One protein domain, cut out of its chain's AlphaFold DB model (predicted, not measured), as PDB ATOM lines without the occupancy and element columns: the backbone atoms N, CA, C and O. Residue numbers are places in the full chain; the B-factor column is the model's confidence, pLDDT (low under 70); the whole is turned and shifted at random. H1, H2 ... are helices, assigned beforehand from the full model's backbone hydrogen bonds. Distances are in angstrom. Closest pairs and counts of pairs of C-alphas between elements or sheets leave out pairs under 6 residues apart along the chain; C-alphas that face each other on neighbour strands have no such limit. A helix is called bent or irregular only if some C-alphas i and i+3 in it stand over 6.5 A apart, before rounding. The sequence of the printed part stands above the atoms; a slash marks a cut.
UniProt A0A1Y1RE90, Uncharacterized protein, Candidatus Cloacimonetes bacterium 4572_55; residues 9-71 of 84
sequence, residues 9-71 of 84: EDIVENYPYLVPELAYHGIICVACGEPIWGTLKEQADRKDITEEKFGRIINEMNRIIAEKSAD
ATOM      1  N   GLU A   9     225.615 184.112 281.222       83.56
ATOM      2  CA  GLU A   9     224.255 184.424 280.763       83.56
ATOM      3  C   GLU A   9     224.273 185.243 279.471       83.56
ATOM      4  O   GLU A   9     223.703 184.810 278.471       83.56
ATOM      5  N   ASP A  10     225.032 186.344 279.444       87.00
ATOM      6  CA  ASP A  10     225.207 187.172 278.250       87.00
ATOM      7  C   ASP A  10     225.737 186.360 277.063       87.00
ATOM      8  O   ASP A  10     225.303 186.560 275.928       87.00
ATOM      9  N   ILE A  11     226.671 185.430 277.299       83.88
ATOM     10  CA  ILE A  11     227.180 184.550 276.240       83.88
ATOM     11  C   ILE A  11     226.082 183.609 275.747       83.88
ATOM     12  O   ILE A  11     225.946 183.435 274.541       83.88
ATOM     13  N   VAL A  12     225.311 182.988 276.635       81.62
ATOM     14  CA  VAL A  12     224.256 182.038 276.251       81.62
ATOM     15  C   VAL A  12     223.117 182.747 275.508       81.62
ATOM     16  O   VAL A  12     222.613 182.201 274.527       81.62
ATOM     17  N   GLU A  13     222.748 183.960 275.921       83.19
ATOM     18  CA  GLU A  13     221.689 184.752 275.286       83.19
ATOM     19  C   GLU A  13     222.125 185.359 273.948       83.19
ATOM     20  O   GLU A  13     221.407 185.242 272.952       83.19
ATOM     21  N   ASN A  14     223.307 185.984 273.891       83.88
ATOM     22  CA  ASN A  14     223.776 186.668 272.680       83.88
ATOM     23  C   ASN A  14     224.487 185.719 271.701       83.88
ATOM     24  O   ASN A  14     224.448 185.925 270.488       83.88
ATOM     25  N   TYR A  15     225.156 184.685 272.215       84.00
ATOM     26  CA  TYR A  15     226.055 183.809 271.459       84.00
ATOM     27  C   TYR A  15     225.903 182.319 271.842       84.00
ATOM     28  O   TYR A  15     226.893 181.655 272.176       84.00
ATOM     29  N   PRO A  16     224.699 181.720 271.726       81.44
ATOM     30  CA  PRO A  16     224.446 180.329 272.128       81.44
ATOM     31  C   PRO A  16     225.317 179.301 271.382       81.44
ATOM     32  O   PRO A  16     225.546 178.193 271.862       81.44
ATOM     33  N   TYR A  17     225.843 179.664 270.210       80.69
ATOM     34  CA  TYR A  17     226.747 178.833 269.416       80.69
ATOM     35  C   TYR A  17     228.168 178.728 269.993       80.69
ATOM     36  O   TYR A  17     228.897 177.813 269.620       80.69
ATOM     37  N   LEU A  18     228.571 179.627 270.898       80.94
ATOM     38  CA  LEU A  18     229.867 179.563 271.580       80.94
ATOM     39  C   LEU A  18     229.860 178.580 272.754       80.94
ATOM     40  O   LEU A  18     230.913 178.084 273.139       80.94
ATOM     41  N   VAL A  19     228.684 178.256 273.297       80.25
ATOM     42  CA  VAL A  19     228.507 177.314 274.413       80.25
ATOM     43  C   VAL A  19     229.181 175.951 274.167       80.25
ATOM     44  O   VAL A  19     229.961 175.529 275.025       80.25
ATOM     45  N   PRO A  20     228.944 175.243 273.039       78.31
ATOM     46  CA  PRO A  20     229.619 173.970 272.773       78.31
ATOM     47  C   PRO A  20     231.134 174.120 272.585       78.31
ATOM     48  O   PRO A  20     231.891 173.233 272.974       78.31
ATOM     49  N   GLU A  21     231.583 175.246 272.038       82.88
ATOM     50  CA  GLU A  21     232.999 175.507 271.787       82.88
ATOM     51  C   GLU A  21     233.754 175.804 273.099       82.88
ATOM     52  O   GLU A  21     234.831 175.265 273.355       82.88
ATOM     53  N   LEU A  22     233.142 176.565 274.014       81.38
ATOM     54  CA  LEU A  22     233.644 176.758 275.379       81.38
ATOM     55  C   LEU A  22     233.724 175.427 276.132       81.38
ATOM     56  O   LEU A  22     234.735 175.147 276.785       81.38
ATOM     57  N   ALA A  23     232.705 174.576 275.980       79.25
ATOM     58  CA  ALA A  23     232.695 173.247 276.579       79.25
ATOM     59  C   ALA A  23     233.844 172.368 276.053       79.25
ATOM     60  O   ALA A  23     234.473 171.665 276.846       79.25
ATOM     61  N   TYR A  24     234.181 172.456 274.760       80.62
ATOM     62  CA  TYR A  24     235.331 171.759 274.171       80.62
ATOM     63  C   TYR A  24     236.667 172.196 274.794       80.62
ATOM     64  O   TYR A  24     237.539 171.369 275.064       80.62
ATOM     65  N   HIS A  25     236.810 173.485 275.109       79.19
ATOM     66  CA  HIS A  25     237.983 174.017 275.807       79.19
ATOM     67  C   HIS A  25     238.009 173.730 277.320       79.19
ATOM     68  O   HIS A  25     239.004 174.039 277.984       79.19
ATOM     69  N   GLY A  26     236.957 173.109 277.863       74.75
ATOM     70  CA  GLY A  26     236.827 172.760 279.279       74.75
ATOM     71  C   GLY A  26     236.134 173.824 280.137       74.75
ATOM     72  O   GLY A  26     236.036 173.644 281.353       74.75
ATOM     73  N   ILE A  27     235.627 174.899 279.525       80.50
ATOM     74  CA  ILE A  27     234.806 175.917 280.186       80.50
ATOM     75  C   ILE A  27     233.339 175.525 280.016       80.50
ATOM     76  O   ILE A  27     232.700 175.781 278.998       80.50
ATOM     77  N   ILE A  28     232.799 174.858 281.031       69.38
ATOM     78  CA  ILE A  28     231.410 174.409 281.014       69.38
ATOM     79  C   ILE A  28     230.521 175.585 281.416       69.38
ATOM     80  O   ILE A  28     230.510 175.985 282.573       69.38
ATOM     81  N   CYS A  29     229.776 176.118 280.452       68.19
ATOM     82  CA  CYS A  29     228.799 177.189 280.672       68.19
ATOM     83  C   CYS A  29     227.429 176.643 281.112       68.19
ATOM     84  O   CYS A  29     226.667 177.316 281.799       68.19
ATOM     85  N   VAL A  30     227.131 175.396 280.730       65.81
ATOM     86  CA  VAL A  30     225.883 174.692 281.042       65.81
ATOM     87  C   VAL A  30     226.237 173.320 281.598       65.81
ATOM     88  O   VAL A  30     226.820 172.492 280.894       65.81
ATOM     89  N   ALA A  31     225.895 173.070 282.858       66.50
ATOM     90  CA  ALA A  31     226.120 171.788 283.512       66.50
ATOM     91  C   ALA A  31     224.772 171.157 283.862       66.50
ATOM     92  O   ALA A  31     223.899 171.809 284.418       66.50
ATOM     93  N   CYS A  32     224.596 169.871 283.542       61.78
ATOM     94  CA  CYS A  32     223.396 169.110 283.915       61.78
ATOM     95  C   CYS A  32     222.053 169.693 283.403       61.78
ATOM     96  O   CYS A  32     220.997 169.337 283.914       61.78
ATOM     97  N   GLY A  33     222.078 170.551 282.375       61.78
ATOM     98  CA  GLY A  33     220.882 171.203 281.827       61.78
ATOM     99  C   GLY A  33     220.547 172.563 282.445       61.78
ATOM    100  O   GLY A  33     219.577 173.177 282.013       61.78
ATOM    101  N   GLU A  34     221.360 173.057 283.382       58.88
ATOM    102  CA  GLU A  34     221.204 174.380 283.989       58.88
ATOM    103  C   GLU A  34     222.421 175.277 283.669       58.88
ATOM    104  O   GLU A  34     223.567 174.799 283.670       58.88
ATOM    105  N   PRO A  35     222.203 176.564 283.332       66.62
ATOM    106  CA  PRO A  35     223.285 177.518 283.123       66.62
ATOM    107  C   PRO A  35     223.980 177.820 284.452       66.62
ATOM    108  O   PRO A  35     223.334 178.003 285.483       66.62
ATOM    109  N   ILE A  36     225.312 177.859 284.434       74.25
ATOM    110  CA  ILE A  36     226.076 178.236 285.621       74.25
ATOM    111  C   ILE A  36     226.136 179.760 285.690       74.25
ATOM    112  O   ILE A  36     226.628 180.403 284.765       74.25
ATOM    113  N   TRP A  37     225.685 180.322 286.809       76.69
ATOM    114  CA  TRP A  37     225.798 181.749 287.089       76.69
ATOM    115  C   TRP A  37     227.223 182.139 287.487       76.69
ATOM    116  O   TRP A  37     227.868 181.453 288.289       76.69
ATOM    117  N   GLY A  38     227.713 183.234 286.907       82.62
ATOM    118  CA  GLY A  38     229.038 183.793 287.157       82.62
ATOM    119  C   GLY A  38     229.715 184.319 285.893       82.62
ATOM    120  O   GLY A  38     229.177 184.248 284.784       82.62
ATOM    121  N   THR A  39     230.929 184.829 286.066       87.38
ATOM    122  CA  THR A  39     231.747 185.343 284.959       87.38
ATOM    123  C   THR A  39     232.563 184.239 284.292       87.38
ATOM    124  O   THR A  39     232.921 183.230 284.912       87.38
ATOM    125  N   LEU A  40     232.928 184.444 283.024       84.31
ATOM    126  CA  LEU A  40     233.804 183.518 282.298       84.31
ATOM    127  C   LEU A  40     235.137 183.303 283.035       84.31
ATOM    128  O   LEU A  40     235.656 182.187 283.086       84.31
ATOM    129  N   LYS A  41     235.667 184.372 283.642       84.75
ATOM    130  CA  LYS A  41     236.882 184.330 284.455       84.75
ATOM    131  C   LYS A  41     236.734 183.421 285.676       84.75
ATOM    132  O   LYS A  41     237.577 182.557 285.876       84.75
ATOM    133  N   GLU A  42     235.659 183.556 286.452       85.44
ATOM    134  CA  GLU A  42     235.431 182.702 287.627       85.44
ATOM    135  C   GLU A  42     235.328 181.221 287.251       85.44
ATOM    136  O   GLU A  42     235.858 180.363 287.957       85.44
ATOM    137  N   GLN A  43     234.684 180.900 286.126       82.88
ATOM    138  CA  GLN A  43     234.622 179.518 285.643       82.88
ATOM    139  C   GLN A  43     236.002 178.992 285.234       82.88
ATOM    140  O   GLN A  43     236.317 177.830 285.498       82.88
ATOM    141  N   ALA A  44     236.831 179.837 284.618       84.00
ATOM    142  CA  ALA A  44     238.199 179.494 284.252       84.00
ATOM    143  C   ALA A  44     239.089 179.280 285.487       84.00
ATOM    144  O   ALA A  44     239.786 178.266 285.558       84.00
ATOM    145  N   ASP A  45     238.995 180.164 286.485       83.62
ATOM    146  CA  ASP A  45     239.715 180.057 287.757       83.62
ATOM    147  C   ASP A  45     239.329 178.772 288.509       83.62
ATOM    148  O   ASP A  45     240.190 178.026 288.966       83.62
ATOM    149  N   ARG A  46     238.033 178.431 288.557       81.88
ATOM    150  CA  ARG A  46     237.543 177.180 289.175       81.88
ATOM    151  C   ARG A  46     238.023 175.908 288.476       81.88
ATOM    152  O   ARG A  46     237.908 174.824 289.046       81.88
ATOM    153  N   LYS A  47     238.470 176.022 287.228       78.00
ATOM    154  CA  LYS A  47     238.977 174.920 286.404       78.00
ATOM    155  C   LYS A  47     240.503 174.917 286.308       78.00
ATOM    156  O   LYS A  47     241.033 174.160 285.496       78.00
ATOM    157  N   ASP A  48     241.188 175.752 287.095       81.69
ATOM    158  CA  ASP A  48     242.643 175.929 287.059       81.69
ATOM    159  C   ASP A  48     243.160 176.253 285.642       81.69
ATOM    160  O   ASP A  48     244.250 175.846 285.225       81.69
ATOM    161  N   ILE A  49     242.357 176.974 284.852       82.31
ATOM    162  CA  ILE A  49     242.764 177.434 283.527       82.31
ATOM    163  C   ILE A  49     243.659 178.654 283.715       82.31
ATOM    164  O   ILE A  49     243.246 179.676 284.250       82.31
ATOM    165  N   THR A  50     244.893 178.561 283.229       87.50
ATOM    166  CA  THR A  50     245.839 179.679 283.281       87.50
ATOM    167  C   THR A  50     245.364 180.856 282.431       87.50
ATOM    168  O   THR A  50     244.768 180.664 281.365       87.50
ATOM    169  N   GLU A  51     245.702 182.084 282.841       84.25
ATOM    170  CA  GLU A  51     245.356 183.299 282.086       84.25
ATOM    171  C   GLU A  51     245.836 183.246 280.624       84.25
ATOM    172  O   GLU A  51     245.156 183.748 279.732       84.25
ATOM    173  N   GLU A  52     246.969 182.589 280.353       86.81
ATOM    174  CA  GLU A  52     247.483 182.419 278.991       86.81
ATOM    175  C   GLU A  52     246.534 181.572 278.128       86.81
ATOM    176  O   GLU A  52     246.191 181.948 277.004       86.81
ATOM    177  N   LYS A  53     246.067 180.435 278.659       86.00
ATOM    178  CA  LYS A  53     245.131 179.553 277.955       86.00
ATOM    179  C   LYS A  53     243.765 180.217 277.818       86.00
ATOM    180  O   LYS A  53     243.154 180.148 276.757       86.00
ATOM    181  N   PHE A  54     243.332 180.920 278.855       87.31
ATOM    182  CA  PHE A  54     242.103 181.695 278.857       87.31
ATOM    183  C   PHE A  54     242.107 182.815 277.802       87.31
ATOM    184  O   PHE A  54     241.152 182.952 277.037       87.31
ATOM    185  N   GLY A  55     243.213 183.555 277.677       88.19
ATOM    186  CA  GLY A  55     243.386 184.573 276.642       88.19
ATOM    187  C   GLY A  55     243.305 183.996 275.228       88.19
ATOM    188  O   GLY A  55     242.681 184.603 274.357       88.19
ATOM    189  N   ARG A  56     243.863 182.798 275.001       89.31
ATOM    190  CA  ARG A  56     243.718 182.087 273.719       89.31
ATOM    191  C   ARG A  56     242.258 181.743 273.426       89.31
ATOM    192  O   ARG A  56     241.810 182.017 272.320       89.31
ATOM    193  N   ILE A  57     241.512 181.236 274.411       87.38
ATOM    194  CA  ILE A  57     240.085 180.900 274.259       87.38
ATOM    195  C   ILE A  57     239.267 182.146 273.891       87.38
ATOM    196  O   ILE A  57     238.506 182.112 272.931       87.38
ATOM    197  N   ILE A  58     239.456 183.269 274.595       88.75
ATOM    198  CA  ILE A  58     238.759 184.528 274.273       88.75
ATOM    199  C   ILE A  58     239.081 184.997 272.851       88.75
ATOM    200  O   ILE A  58     238.201 185.503 272.150       88.75
ATOM    201  N   ASN A  59     240.331 184.857 272.418       89.69
ATOM    202  CA  ASN A  59     240.739 185.267 271.079       89.69
ATOM    203  C   ASN A  59     240.097 184.373 270.000       89.69
ATOM    204  O   ASN A  59     239.531 184.889 269.038       89.69
ATOM    205  N   GLU A  60     240.092 183.055 270.215       88.62
ATOM    206  CA  GLU A  60     239.411 182.069 269.363       88.62
ATOM    207  C   GLU A  60     237.916 182.402 269.224       88.62
ATOM    208  O   GLU A  60     237.391 182.535 268.121       88.62
ATOM    209  N   MET A  61     237.240 182.657 270.344       86.44
ATOM    210  CA  MET A  61     235.821 183.021 270.382       86.44
ATOM    211  C   MET A  61     235.532 184.314 269.616       86.44
ATOM    212  O   MET A  61     234.591 184.380 268.828       86.44
ATOM    213  N   ASN A  62     236.348 185.353 269.822       88.94
ATOM    214  CA  ASN A  62     236.210 186.618 269.103       88.94
ATOM    215  C   ASN A  62     236.410 186.441 267.594       88.94
ATOM    216  O   ASN A  62     235.717 187.094 266.811       88.94
ATOM    217  N   ARG A  63     237.305 185.537 267.187       88.00
ATOM    218  CA  ARG A  63     237.492 185.165 265.784       88.00
ATOM    219  C   ARG A  63     236.256 184.467 265.223       88.00
ATOM    220  O   ARG A  63     235.780 184.887 264.176       88.00
ATOM    221  N   ILE A  64     235.682 183.506 265.946       85.62
ATOM    222  CA  ILE A  64     234.442 182.825 265.540       85.62
ATOM    223  C   ILE A  64     233.294 183.826 265.401       85.62
ATOM    224  O   ILE A  64     232.555 183.770 264.424       85.62
ATOM    225  N   ILE A  65     233.149 184.774 266.336       86.69
ATOM    226  CA  ILE A  65     232.151 185.850 266.231       86.69
ATOM    227  C   ILE A  65     232.398 186.677 264.966       86.69
ATOM    228  O   ILE A  65     231.449 186.954 264.238       86.69
ATOM    229  N   ALA A  66     233.645 187.058 264.679       86.19
ATOM    230  CA  ALA A  66     233.983 187.831 263.485       86.19
ATOM    231  C   ALA A  66     233.687 187.058 262.187       86.19
ATOM    232  O   ALA A  66     233.129 187.630 261.254       86.19
ATOM    233  N   GLU A  67     233.989 185.759 262.144       83.88
ATOM    234  CA  GLU A  67     233.679 184.888 261.006       83.88
ATOM    235  C   GLU A  67     232.165 184.688 260.845       83.88
ATOM    236  O   GLU A  67     231.634 184.790 259.741       83.88
ATOM    237  N   LYS A  68     231.432 184.497 261.949       71.69
ATOM    238  CA  LYS A  68     229.968 184.357 261.951       71.69
ATOM    239  C   LYS A  68     229.222 185.659 261.681       71.69
ATOM    240  O   LYS A  68     228.115 185.614 261.160       71.69
ATOM    241  N   SER A  69     229.832 186.811 261.945       63.84
ATOM    242  CA  SER A  69     229.282 188.113 261.547       63.84
ATOM    243  C   SER A  69     229.167 188.247 260.019       63.84
ATOM    244  O   SER A  69     228.382 189.064 259.545       63.84
ATOM    245  N   ALA A  70     229.912 187.440 259.250       56.75
ATOM    246  CA  ALA A  70     229.795 187.349 257.794       56.75
ATOM    247  C   ALA A  70     228.816 186.254 257.321       56.75
ATOM    248  O   ALA A  70     228.307 186.339 256.206       56.75
ATOM    249  N   ASP A  71     228.525 185.258 258.164       49.03
ATOM    250  CA  ASP A  71     227.759 184.058 257.814       49.03
ATOM    251  C   ASP A  71     226.523 183.955 258.722       49.03
ATOM    252  O   ASP A  71     226.490 183.278 259.756       49.03
TER     253      ASP A  71
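This is residues 9 to 71 of the 84 residues of an uncharacterized protein of Candidatus Cloacimonetes bacterium 4572_55 (UniProt A0A1Y1RE90). One long helix, H4, makes one side of the model, and three short helices are set along one side of it: H3 near its first turns, H2 near Met 61, and H1 farther out, joined to H2 at a corner. A long loop, residues 25 to 39, links H2 to H3 and carries a small turn in which residues 30 to 31 pair antiparallel with residues 34 to 35; the helices meet loosely, with H2 and H3 near H4 but not clearly touching it. The printed part has 63 residues with four named helices, H1, H2, H3 and H4 in that order along the chain, and no named strand; its class is all helix. The whole is compact, with a radius of gyration of the C-alphas of 11.6 A, and its C-alphas span 34 by 28 by 17 A along the three main axes.

H4 is the longest helix, residues 51 to 68, and measures 25.4 A from C-alpha 51 at (245.356, 183.299, 282.086) to C-alpha 68 at (229.968, 184.357, 261.951). H3, residues 40 to 45, measures 8.8 A from first to last C-alpha. H2, residues 18 to 24, measures 9.9 A. H1, residues 9 to 14, measures 8.4 A and begins with C-alpha 9 at (224.255, 184.424, 280.763). No helix is bent.

H4 and H2 are close but not clearly touching; their closest C-alphas, those of Met 61 and Leu 18, are 7.0 A apart. These two helices run opposite ways at a steep tilt of 43 degrees. H4 and H3 are also close but not clearly touching, with the C-alphas of Phe 54 and Ala 44 closest at 7.0 A. They run opposite ways at a shallow tilt of 26 degrees. H1 and H2 touch only at the corner by their link; their closest C-alphas are those of Val 12 and Val 19, 6.6 A apart. H1 and H2 run opposite ways at a steep tilt of 57 degrees. H1 is apart from H3 and from H4, and H2 is apart from H3. In H1, H2, H3 and H4 every O i to N i+4 pair is within hydrogen-bond range.

The two C-alphas farthest apart are those of Asp 48 and Ala 70, at 33.9 A, while the first and last printed C-alphas, those of Glu 9 and Asp 71, are 23.2 A apart. The printed part has no cut. The link from H2 to H3 is long, with 15 residues, and its C-alphas lie 6 to 17 A from the mean of the C-alphas. The links from H1 to H2 and from H3 to H4 are tight, with 3 and 5 residues. The mean pLDDT of the printed part is 79.8, and it is under 70 at residues 28 to 35 and 69 to 71.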